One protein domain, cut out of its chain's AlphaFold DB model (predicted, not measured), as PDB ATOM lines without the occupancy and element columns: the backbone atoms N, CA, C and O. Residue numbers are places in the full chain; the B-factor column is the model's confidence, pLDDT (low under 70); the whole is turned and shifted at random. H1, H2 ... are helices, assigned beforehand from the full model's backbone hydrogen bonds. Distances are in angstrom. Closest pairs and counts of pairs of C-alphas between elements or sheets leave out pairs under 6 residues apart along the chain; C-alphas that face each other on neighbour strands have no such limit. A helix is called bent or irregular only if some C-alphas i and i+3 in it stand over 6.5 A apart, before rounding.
ATOM      1  N   GLU A  88     -25.055   2.157  -9.513       66.69
ATOM      2  CA  GLU A  88     -25.812   0.927  -9.658       66.69
ATOM      3  C   GLU A  88     -26.984   0.988  -8.664       66.69
ATOM      4  O   GLU A  88     -26.755   1.168  -7.447       66.69
ATOM      5  N   PRO A  89     -28.236   0.976  -9.152       68.06
ATOM      6  CA  PRO A  89     -29.397   0.990  -8.281       68.06
ATOM      7  C   PRO A  89     -29.454  -0.336  -7.520       68.06
ATOM      8  O   PRO A  89     -29.338  -1.389  -8.144       68.06
ATOM      9  N   PRO A  90     -29.612  -0.316  -6.186       70.12
ATOM     10  CA  PRO A  90     -29.661  -1.541  -5.387       70.12
ATOM     11  C   PRO A  90     -30.807  -2.474  -5.801       70.12
ATOM     12  O   PRO A  90     -30.780  -3.656  -5.485       70.12
ATOM     13  N   GLU A  91     -31.812  -1.956  -6.506       70.81
ATOM     14  CA  GLU A  91     -32.964  -2.706  -6.985       70.81
ATOM     15  C   GLU A  91     -32.713  -3.441  -8.316       70.81
ATOM     16  O   GLU A  91     -33.442  -4.382  -8.620       70.81
ATOM     17  N   LEU A  92     -31.671  -3.095  -9.084       75.31
ATOM     18  CA  LEU A  92     -31.351  -3.700 -10.391       75.31
ATOM     19  C   LEU A  92     -30.574  -5.023 -10.241       75.31
ATOM     20  O   LEU A  92     -29.436  -5.165 -10.668       75.31
ATOM     21  N   HIS A  93     -31.221  -6.005  -9.617       78.69
ATOM     22  CA  HIS A  93     -30.730  -7.371  -9.413       78.69
ATOM     23  C   HIS A  93     -31.857  -8.369  -9.696       78.69
ATOM     24  O   HIS A  93     -33.024  -7.984  -9.825       78.69
ATOM     25  N   LYS A  94     -31.520  -9.657  -9.807       80.31
ATOM     26  CA  LYS A  94     -32.476 -10.704 -10.189       80.31
ATOM     27  C   LYS A  94     -33.669 -10.773  -9.228       80.31
ATOM     28  O   LYS A  94     -34.806 -10.793  -9.689       80.31
ATOM     29  N   GLU A  95     -33.426 -10.728  -7.918       82.94
ATOM     30  CA  GLU A  95     -34.486 -10.746  -6.903       82.94
ATOM     31  C   GLU A  95     -35.368  -9.492  -6.975       82.94
ATOM     32  O   GLU A  95     -36.591  -9.577  -6.852       82.94
ATOM     33  N   GLY A  96     -34.768  -8.324  -7.223       80.62
ATOM     34  CA  GLY A  96     -35.503  -7.074  -7.416       80.62
ATOM     35  C   GLY A  96     -36.429  -7.121  -8.632       80.62
ATOM     36  O   GLY A  96     -37.573  -6.671  -8.553       80.62
ATOM     37  N   TYR A  97     -35.969  -7.724  -9.732       80.38
ATOM     38  CA  TYR A  97     -36.785  -7.944 -10.925       80.38
ATOM     39  C   TYR A  97     -37.935  -8.922 -10.664       80.38
ATOM     40  O   TYR A  97     -39.085  -8.613 -10.977       80.38
ATOM     41  N   GLU A  98     -37.656 -10.074 -10.051       85.44
ATOM     42  CA  GLU A  98     -38.686 -11.055  -9.687       85.44
ATOM     43  C   GLU A  98     -39.749 -10.434  -8.766       85.44
ATOM     44  O   GLU A  98     -40.950 -10.601  -8.999       85.44
ATOM     45  N   GLY A  99     -39.321  -9.634  -7.786       85.00
ATOM     46  CA  GLY A  99     -40.212  -8.871  -6.914       85.00
ATOM     47  C   GLY A  99     -41.058  -7.844  -7.673       85.00
ATOM     48  O   GLY A  99     -42.260  -7.744  -7.431       85.00
ATOM     49  N   LEU A 100     -40.471  -7.116  -8.630       84.56
ATOM     50  CA  LEU A 100     -41.194  -6.147  -9.461       84.56
ATOM     51  C   LEU A 100     -42.276  -6.823 -10.316       84.56
ATOM     52  O   LEU A 100     -43.405  -6.338 -10.376       84.56
ATOM     53  N   VAL A 101     -41.948  -7.959 -10.936       85.88
ATOM     54  CA  VAL A 101     -42.882  -8.744 -11.758       85.88
ATOM     55  C   VAL A 101     -44.031  -9.299 -10.911       85.88
ATOM     56  O   VAL A 101     -45.189  -9.271 -11.337       85.88
ATOM     57  N   ALA A 102     -43.740  -9.779  -9.700       88.94
ATOM     58  CA  ALA A 102     -44.748 -10.327  -8.795       88.94
ATOM     59  C   ALA A 102     -45.618  -9.250  -8.117       88.94
ATOM     60  O   ALA A 102     -46.767  -9.524  -7.761       88.94
ATOM     61  N   CYS A 103     -45.111  -8.016  -7.993       88.31
ATOM     62  CA  CYS A 103     -45.712  -6.943  -7.196       88.31
ATOM     63  C   CYS A 103     -47.186  -6.677  -7.525       88.31
ATOM     64  O   CYS A 103     -47.993  -6.462  -6.620       88.31
ATOM     65  N   TYR A 104     -47.571  -6.722  -8.805       88.00
ATOM     66  CA  TYR A 104     -48.964  -6.487  -9.193       88.00
ATOM     67  C   TYR A 104     -49.908  -7.564  -8.642       88.00
ATOM     68  O   TYR A 104     -50.942  -7.239  -8.056       88.00
ATOM     69  N   LYS A 105     -49.545  -8.843  -8.797       91.44
ATOM     70  CA  LYS A 105     -50.362  -9.969  -8.322       91.44
ATOM     71  C   LYS A 105     -50.437  -9.975  -6.796       91.44
ATOM     72  O   LYS A 105     -51.537 -10.000  -6.250       91.44
ATOM     73  N   ASN A 106     -49.295  -9.823  -6.129       89.88
ATOM     74  CA  ASN A 106     -49.228  -9.749  -4.669       89.88
ATOM     75  C   ASN A 106     -50.047  -8.562  -4.130       89.88
ATOM     76  O   ASN A 106     -50.794  -8.676  -3.155       89.88
ATOM     77  N   GLY A 107     -49.961  -7.410  -4.802       89.06
ATOM     78  CA  GLY A 107     -50.739  -6.219  -4.479       89.06
ATOM     79  C   GLY A 107     -52.245  -6.432  -4.630       89.06
ATOM     80  O   GLY A 107     -53.014  -5.953  -3.793       89.06
ATOM     81  N   LEU A 108     -52.672  -7.172  -5.656       91.00
ATOM     82  CA  LEU A 108     -54.075  -7.516  -5.877       91.00
ATOM     83  C   LEU A 108     -54.622  -8.406  -4.754       91.00
ATOM     84  O   LEU A 108     -55.659  -8.082  -4.174       91.00
ATOM     85  N   GLU A 109     -53.912  -9.482  -4.412       90.69
ATOM     86  CA  GLU A 109     -54.284 -10.385  -3.313       90.69
ATOM     87  C   GLU A 109     -54.387  -9.623  -1.989       90.69
ATOM     88  O   GLU A 109     -55.378  -9.722  -1.260       90.69
ATOM     89  N   ARG A 110     -53.410  -8.755  -1.718       87.69
ATOM     90  CA  ARG A 110     -53.411  -7.902  -0.530       87.69
ATOM     91  C   ARG A 110     -54.586  -6.927  -0.504       87.69
ATOM     92  O   ARG A 110     -55.178  -6.730   0.558       87.69
ATOM     93  N   MET A 111     -54.949  -6.324  -1.637       89.94
ATOM     94  CA  MET A 111     -56.125  -5.452  -1.726       89.94
ATOM     95  C   MET A 111     -57.424  -6.213  -1.449       89.94
ATOM     96  O   MET A 111     -58.285  -5.694  -0.740       89.94
ATOM     97  N   GLN A 112     -57.555  -7.447  -1.940       91.00
ATOM     98  CA  GLN A 112     -58.723  -8.286  -1.662       91.00
ATOM     99  C   GLN A 112     -58.848  -8.622  -0.170       91.00
ATOM    100  O   GLN A 112     -59.943  -8.522   0.385       91.00
ATOM    101  N   VAL A 113     -57.739  -8.962   0.494       89.38
ATOM    102  CA  VAL A 113     -57.717  -9.209   1.948       89.38
ATOM    103  C   VAL A 113     -58.113  -7.948   2.724       89.38
ATOM    104  O   VAL A 113     -58.986  -8.001   3.589       89.38
ATOM    105  N   ILE A 114     -57.539  -6.789   2.378       88.81
ATOM    106  CA  ILE A 114     -57.887  -5.504   3.006       88.81
ATOM    107  C   ILE A 114     -59.377  -5.197   2.829       88.81
ATOM    108  O   ILE A 114     -60.030  -4.773   3.778       88.81
ATOM    109  N   TYR A 115     -59.934  -5.444   1.645       90.94
ATOM    110  CA  TYR A 115     -61.352  -5.222   1.372       90.94
ATOM    111  C   TYR A 115     -62.260  -6.101   2.248       90.94
ATOM    112  O   TYR A 115     -63.203  -5.597   2.864       90.94
ATOM    113  N   LYS A 116     -61.955  -7.398   2.377       90.50
ATOM    114  CA  LYS A 116     -62.722  -8.320   3.234       90.50
ATOM    115  C   LYS A 116     -62.657  -7.948   4.717       90.50
ATOM    116  O   LYS A 116     -63.673  -8.060   5.404       90.50
ATOM    117  N   GLN A 117     -61.501  -7.487   5.191       89.81
ATOM    118  CA  GLN A 117     -61.290  -7.081   6.586       89.81
ATOM    119  C   GLN A 117     -61.912  -5.715   6.906       89.81
ATOM    120  O   GLN A 117     -62.678  -5.588   7.857       89.81
ATOM    121  N   ASP A 118     -61.584  -4.685   6.124       89.56
ATOM    122  CA  ASP A 118     -61.868  -3.292   6.486       89.56
ATOM    123  C   ASP A 118     -63.232  -2.814   5.943       89.56
ATOM    124  O   ASP A 118     -63.886  -1.989   6.585       89.56
ATOM    125  N   VAL A 119     -63.687  -3.339   4.794       90.94
ATOM    126  CA  VAL A 119     -64.964  -2.939   4.169       90.94
ATOM    127  C   VAL A 119     -66.089  -3.899   4.529       90.94
ATOM    128  O   VAL A 119     -67.092  -3.469   5.098       90.94
ATOM    129  N   ILE A 120     -65.933  -5.193   4.222       92.88
ATOM    130  CA  ILE A 120     -67.007  -6.175   4.458       92.88
ATOM    131  C   ILE A 120     -67.025  -6.663   5.917       92.88
ATOM    132  O   ILE A 120     -68.076  -7.051   6.419       92.88
ATOM    133  N   LYS A 121     -65.887  -6.596   6.624       91.06
ATOM    134  CA  LYS A 121     -65.727  -7.013   8.032       91.06
ATOM    135  C   LYS A 121     -66.070  -8.485   8.290       91.06
ATOM    136  O   LYS A 121     -66.567  -8.832   9.358       91.06
ATOM    137  N   ILE A 122     -65.803  -9.347   7.308       88.00
ATOM    138  CA  ILE A 122     -65.995 -10.806   7.425       88.00
ATOM    139  C   ILE A 122     -64.792 -11.459   8.119       88.00
ATOM    140  O   ILE A 122     -64.939 -12.461   8.812       88.00
ATOM    141  N   GLU A 123     -63.602 -10.882   7.951       86.00
ATOM    142  CA  GLU A 123     -62.343 -11.380   8.509       86.00
ATOM    143  C   GLU A 123     -61.803 -10.422   9.588       86.00
ATOM    144  O   GLU A 123     -62.007  -9.206   9.486       86.00
ATOM    145  N   PRO A 124     -61.095 -10.927  10.618       82.25
ATOM    146  CA  PRO A 124     -60.521 -10.091  11.666       82.25
ATOM    147  C   PRO A 124     -59.406  -9.188  11.125       82.25
ATOM    148  O   PRO A 124     -58.615  -9.572  10.262       82.25
ATOM    149  N   GLN A 125     -59.315  -7.977  11.671       79.12
ATOM    150  CA  GLN A 125     -58.352  -6.982  11.218       79.12
ATOM    151  C   GLN A 125     -56.940  -7.292  11.737       79.12
ATOM    152  O   GLN A 125     -56.660  -7.168  12.929       79.12
ATOM    153  N   ILE A 126     -56.022  -7.632  10.830       77.56
ATOM    154  CA  ILE A 126     -54.606  -7.852  11.157       77.56
ATOM    155  C   ILE A 126     -53.815  -6.590  10.800       77.56
ATOM    156  O   ILE A 126     -53.724  -6.200   9.637       77.56
ATOM    157  N   ALA A 127     -53.244  -5.921  11.803       73.12
ATOM    158  CA  ALA A 127     -52.477  -4.687  11.598       73.12
ATOM    159  C   ALA A 127     -51.015  -4.932  11.177       73.12
ATOM    160  O   ALA A 127     -50.382  -4.057  10.578       73.12
ATOM    161  N   GLN A 128     -50.463  -6.107  11.491       73.94
ATOM    162  CA  GLN A 128     -49.069  -6.443  11.200       73.94
ATOM    163  C   GLN A 128     -48.838  -6.568   9.688       73.94
ATOM    164  O   GLN A 128     -49.666  -7.102   8.960       73.94
ATOM    165  N   GLY A 129     -47.722  -6.028   9.193       70.69
ATOM    166  CA  GLY A 129     -47.353  -6.134   7.776       70.69
ATOM    167  C   GLY A 129     -48.073  -5.173   6.816       70.69
ATOM    168  O   GLY A 129     -47.585  -4.958   5.710       70.69
ATOM    169  N   LYS A 130     -49.152  -4.483   7.230       71.75
ATOM    170  CA  LYS A 130     -49.940  -3.574   6.358       71.75
ATOM    171  C   LYS A 130     -49.157  -2.397   5.755       71.75
ATOM    172  O   LYS A 130     -49.650  -1.775   4.817       71.75
ATOM    173  N   ARG A 131     -47.956  -2.082   6.251       76.31
ATOM    174  CA  ARG A 131     -47.065  -1.037   5.701       76.31
ATOM    175  C   ARG A 131     -45.785  -1.578   5.064       76.31
ATOM    176  O   ARG A 131     -44.969  -0.784   4.609       76.31
ATOM    177  N   VAL A 132     -45.602  -2.896   5.037       78.31
ATOM    178  CA  VAL A 132     -44.433  -3.505   4.398       78.31
ATOM    179  C   VAL A 132     -44.547  -3.281   2.894       78.31
ATOM    180  O   VAL A 132     -45.609  -3.510   2.303       78.31
ATOM    181  N   LEU A 133     -43.477  -2.756   2.305       74.44
ATOM    182  CA  LEU A 133     -43.319  -2.589   0.867       74.44
ATOM    183  C   LEU A 133     -42.470  -3.755   0.366       74.44
ATOM    184  O   LEU A 133     -41.414  -4.014   0.934       74.44
ATOM    185  N   GLU A 134     -42.940  -4.446  -0.669       75.62
ATOM    186  CA  GLU A 134     -42.196  -5.552  -1.294       75.62
ATOM    187  C   GLU A 134     -40.984  -5.050  -2.078       75.62
ATOM    188  O   GLU A 134     -39.953  -5.710  -2.130       75.62
ATOM    189  N   ILE A 135     -41.090  -3.844  -2.637       74.62
ATOM    190  CA  ILE A 135     -40.019  -3.195  -3.386       74.62
ATOM    191  C   ILE A 135     -39.416  -2.102  -2.507       74.62
ATOM    192  O   ILE A 135     -40.130  -1.237  -1.981       74.62
ATOM    193  N   GLN A 136     -38.092  -2.128  -2.354       74.75
ATOM    194  CA  GLN A 136     -37.377  -1.047  -1.687       74.75
ATOM    195  C   GLN A 136     -37.529   0.243  -2.488       74.75
ATOM    196  O   GLN A 136     -37.373   0.270  -3.704       74.75
ATOM    197  N   ARG A 137     -37.860   1.331  -1.793       74.88
ATOM    198  CA  ARG A 137     -38.010   2.645  -2.412       74.88
ATOM    199  C   ARG A 137     -36.815   3.512  -2.061       74.88
ATOM    200  O   ARG A 137     -36.759   4.049  -0.955       74.88
ATOM    201  N   THR A 138     -35.929   3.722  -3.022       75.12
ATOM    202  CA  THR A 138     -34.872   4.730  -2.928       75.12
ATOM    203  C   THR A 138     -35.450   6.148  -2.959       75.12
ATOM    204  O   THR A 138     -36.338   6.496  -3.743       75.12
ATOM    205  N   ARG A 139     -34.971   7.003  -2.052       79.38
ATOM    206  CA  ARG A 139     -35.301   8.432  -2.001       79.38
ATOM    207  C   ARG A 139     -34.142   9.250  -2.560       79.38
ATOM    208  O   ARG A 139     -32.977   8.889  -2.444       79.38
ATOM    209  N   HIS A 140     -34.446  10.449  -3.059       78.25
ATOM    210  CA  HIS A 140     -33.411  11.397  -3.491       78.25
ATOM    211  C   HIS A 140     -32.404  11.735  -2.370       78.25
ATOM    212  O   HIS A 140     -31.234  11.998  -2.633       78.25
ATOM    213  N   LYS A 141     -32.836  11.725  -1.102       82.12
ATOM    214  CA  LYS A 141     -31.926  11.941   0.034       82.12
ATOM    215  C   LYS A 141     -30.847  10.857   0.099       82.12
ATOM    216  O   LYS A 141     -29.667  11.200   0.166       82.12
ATOM    217  N   ASP A 142     -31.237   9.600  -0.062       81.06
ATOM    218  CA  ASP A 142     -30.342   8.440  -0.054       81.06
ATOM    219  C   ASP A 142     -29.287   8.562  -1.171       81.06
ATOM    220  O   ASP A 142     -28.098   8.317  -0.958       81.06
ATOM    221  N   TYR A 143     -29.688   9.078  -2.342       75.38
ATOM    222  CA  TYR A 143     -28.765   9.429  -3.428       75.38
ATOM    223  C   TYR A 143     -27.743  10.491  -2.998       75.38
ATOM    224  O   TYR A 143     -26.536  10.342  -3.220       75.38
ATOM    225  N   THR A 144     -28.206  11.583  -2.377       81.12
ATOM    226  CA  THR A 144     -27.304  12.666  -1.956       81.12
ATOM    227  C   THR A 144     -26.297  12.204  -0.907       81.12
ATOM    228  O   THR A 144     -25.151  12.656  -0.930       81.12
ATOM    229  N   GLU A 145     -26.688  11.280  -0.033       84.62
ATOM    230  CA  GLU A 145     -25.816  10.678   0.974       84.62
ATOM    231  C   GLU A 145     -24.794   9.731   0.334       84.62
ATOM    232  O   GLU A 145     -23.593   9.930   0.529       84.62
ATOM    233  N   LYS A 146     -25.224   8.806  -0.539       80.75
ATOM    234  CA  LYS A 146     -24.329   7.892  -1.282       80.75
ATOM    235  C   LYS A 146     -23.300   8.649  -2.134       80.75
ATOM    236  O   LYS A 146     -22.138   8.256  -2.246       80.75
ATOM    237  N   LYS A 147     -23.683   9.797  -2.703       79.69
ATOM    238  CA  LYS A 147     -22.764  10.667  -3.456       79.69
ATOM    239  C   LYS A 147     -21.729  11.351  -2.558       79.69
ATOM    240  O   LYS A 147     -20.576  11.506  -2.969       79.69
ATOM    241  N   LYS A 148     -22.117  11.777  -1.349       83.19
ATOM    242  CA  LYS A 148     -21.194  12.367  -0.363       83.19
ATOM    243  C   LYS A 148     -20.180  11.333   0.121       83.19
ATOM    244  O   LYS A 148     -18.981  11.590   0.026       83.19
ATOM    245  N   THR A 149     -20.640  10.146   0.512       82.50
ATOM    246  CA  THR A 149     -19.763   9.065   0.986       82.50
ATOM    247  C   THR A 149     -18.772   8.621  -0.092       82.50
ATOM    248  O   THR A 149     -17.579   8.505   0.184       82.50
ATOM    249  N   ARG A 150     -19.195   8.491  -1.362       79.12
ATOM    250  CA  ARG A 150     -18.285   8.174  -2.486       79.12
ATOM    251  C   ARG A 150     -17.214   9.250  -2.699       79.12
ATOM    252  O   ARG A 150     -16.065   8.931  -3.007       79.12
ATOM    253  N   ARG A 151     -17.556  10.534  -2.531       80.94
ATOM    254  CA  ARG A 151     -16.587  11.645  -2.607       80.94
ATOM    255  C   ARG A 151     -15.586  11.603  -1.455       80.94
ATOM    256  O   ARG A 151     -14.402  11.832  -1.691       80.94
ATOM    257  N   GLU A 152     -16.037  11.301  -0.243       82.75
ATOM    258  CA  GLU A 152     -15.168  11.142   0.926       82.75
ATOM    259  C   GLU A 152     -14.230   9.943   0.780       82.75
ATOM    260  O   GLU A 152     -13.031  10.085   1.004       82.75
ATOM    261  N   ALA A 153     -14.727   8.804   0.294       80.31
ATOM    262  CA  ALA A 153     -13.906   7.632  -0.003       80.31
ATOM    263  C   ALA A 153     -12.814   7.943  -1.044       80.31
ATOM    264  O   ALA A 153     -11.648   7.614  -0.837       80.31
ATOM    265  N   ARG A 154     -13.154   8.666  -2.124       80.19
ATOM    266  CA  ARG A 154     -12.170   9.128  -3.123       80.19
ATOM    267  C   ARG A 154     -11.130  10.088  -2.535       80.19
ATOM    268  O   ARG A 154      -9.994  10.096  -2.998       80.19
ATOM    269  N   ARG A 155     -11.498  10.916  -1.548       78.00
ATOM    270  CA  ARG A 155     -10.552  11.804  -0.844       78.00
ATOM    271  C   ARG A 155      -9.585  11.008   0.030       78.00
ATOM    272  O   ARG A 155      -8.392  11.273  -0.035       78.00
ATOM    273  N   ARG A 156     -10.080  10.009   0.768       75.12
ATOM    274  CA  ARG A 156      -9.251   9.113   1.592       75.12
ATOM    275  C   ARG A 156      -8.260   8.319   0.736       75.12
ATOM    276  O   ARG A 156      -7.068   8.402   0.970       75.12
ATOM    277  N   GLN A 157      -8.717   7.721  -0.368       71.38
ATOM    278  CA  GLN A 157      -7.831   7.007  -1.302       71.38
ATOM    279  C   GLN A 157      -6.745   7.890  -1.937       71.38
ATOM    280  O   GLN A 157      -5.668   7.397  -2.259       71.38
ATOM    281  N   LYS A 158      -7.015   9.185  -2.165       68.31
ATOM    282  CA  LYS A 158      -5.986  10.126  -2.635       68.31
ATOM    283  C   LYS A 158      -4.949  10.415  -1.553       68.31
ATOM    284  O   LYS A 158      -3.772  10.453  -1.876       68.31
ATOM    285  N   HIS A 159      -5.388  10.568  -0.307       59.88
ATOM    286  CA  HIS A 159      -4.507  10.769   0.839       59.88
ATOM    287  C   HIS A 159      -3.617   9.537   1.086       59.88
ATOM    288  O   HIS A 159      -2.413   9.672   1.255       59.88
ATOM    289  N   ASP A 160      -4.173   8.327   0.988       59.09
ATOM    290  CA  ASP A 160      -3.422   7.077   1.183       59.09
ATOM    291  C   ASP A 160      -2.420   6.803   0.041       59.09
ATOM    292  O   ASP A 160      -1.328   6.275   0.267       59.09
ATOM    293  N   LYS A 161      -2.752   7.212  -1.194       58.00
ATOM    294  CA  LYS A 161      -1.817   7.189  -2.333       58.00
ATOM    295  C   LYS A 161      -0.718   8.251  -2.225       58.00
ATOM    296  O   LYS A 161       0.401   7.964  -2.631       58.00
ATOM    297  N   GLU A 162      -1.012   9.432  -1.674       52.56
ATOM    298  CA  GLU A 162      -0.002  10.469  -1.395       52.56
ATOM    299  C   GLU A 162       0.954  10.049  -0.255       52.56
ATOM    300  O   GLU A 162       2.118  10.422  -0.299       52.56
ATOM    301  N   ILE A 163       0.529   9.203   0.696       54.94
ATOM    302  CA  ILE A 163       1.402   8.644   1.756       54.94
ATOM    303  C   ILE A 163       2.368   7.560   1.231       54.94
ATOM    304  O   ILE A 163       3.426   7.337   1.815       54.94
ATOM    305  N   SER A 164       2.033   6.880   0.129       48.69
ATOM    306  CA  SER A 164       2.801   5.729  -0.388       48.69
ATOM    307  C   SER A 164       3.819   6.082  -1.487       48.69
ATOM    308  O   SER A 164       4.480   5.193  -2.021       48.69
TER     309      SER A 164
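What this domain is: This is residues 88 to 164 of the 226 residues of an uncharacterized protein of Rhizophagus clarus (UniProt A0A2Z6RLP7). A bent helix, H1, and a free-standing helix, H2, lie toward opposite ends of a thin, extended rod, with a long loop between them. The loop, residues 121 to 139, folds back beside H1 from its far end and leads into H2, which sticks out with residues 144 to 163, followed by Ser 164. The printed part has 77 residues with two named helices, H1 then H2, and no named strand; the class is all helix. It is extended, with a radius of gyration of the C-alphas of 21.3 A and spans of 71 by 24 by 18 A.

Where its parts are: The longest helix by residues is H1, residues 94 to 120, assigned as one helix by its hydrogen bonds but bent: C-alphas 101 and 104 are 7.0 A apart. Its arm H1a, residues 94 to 101, begins at C-alpha 94 at (-32.476, -10.704, -10.189). Its arm H1b, residues 104 to 120, is 22.6 A long and ends at C-alpha 120 at (-67.007, -6.175, 4.458). H2, residues 140 to 163, is 35.3 A long and ends at C-alpha 163 at (1.402, 8.644, 1.756).

How they stand to each other: The lines of H1a and H1b stand at a steep tilt of 51 degrees. H1a and H2 are apart, and H1b and H2 are apart too. In H1a and H2 every O i to N i+4 pair is within hydrogen-bond range; in H1b 12 of 13 are.

The domain as a whole: The C-alphas of Ile 122 and Ser 164, the two farthest apart, are 71.2 A from each other. Without residues 144 to 164, which stand free, the body has 56 residues and spans 45 by 24 by 14 A. The link from H1 to H2, 19 residues, is long, and the printed part has no cut. The mean pLDDT of the printed part is 79.5; residues 88 to 89 and 158 to 164 are under 70.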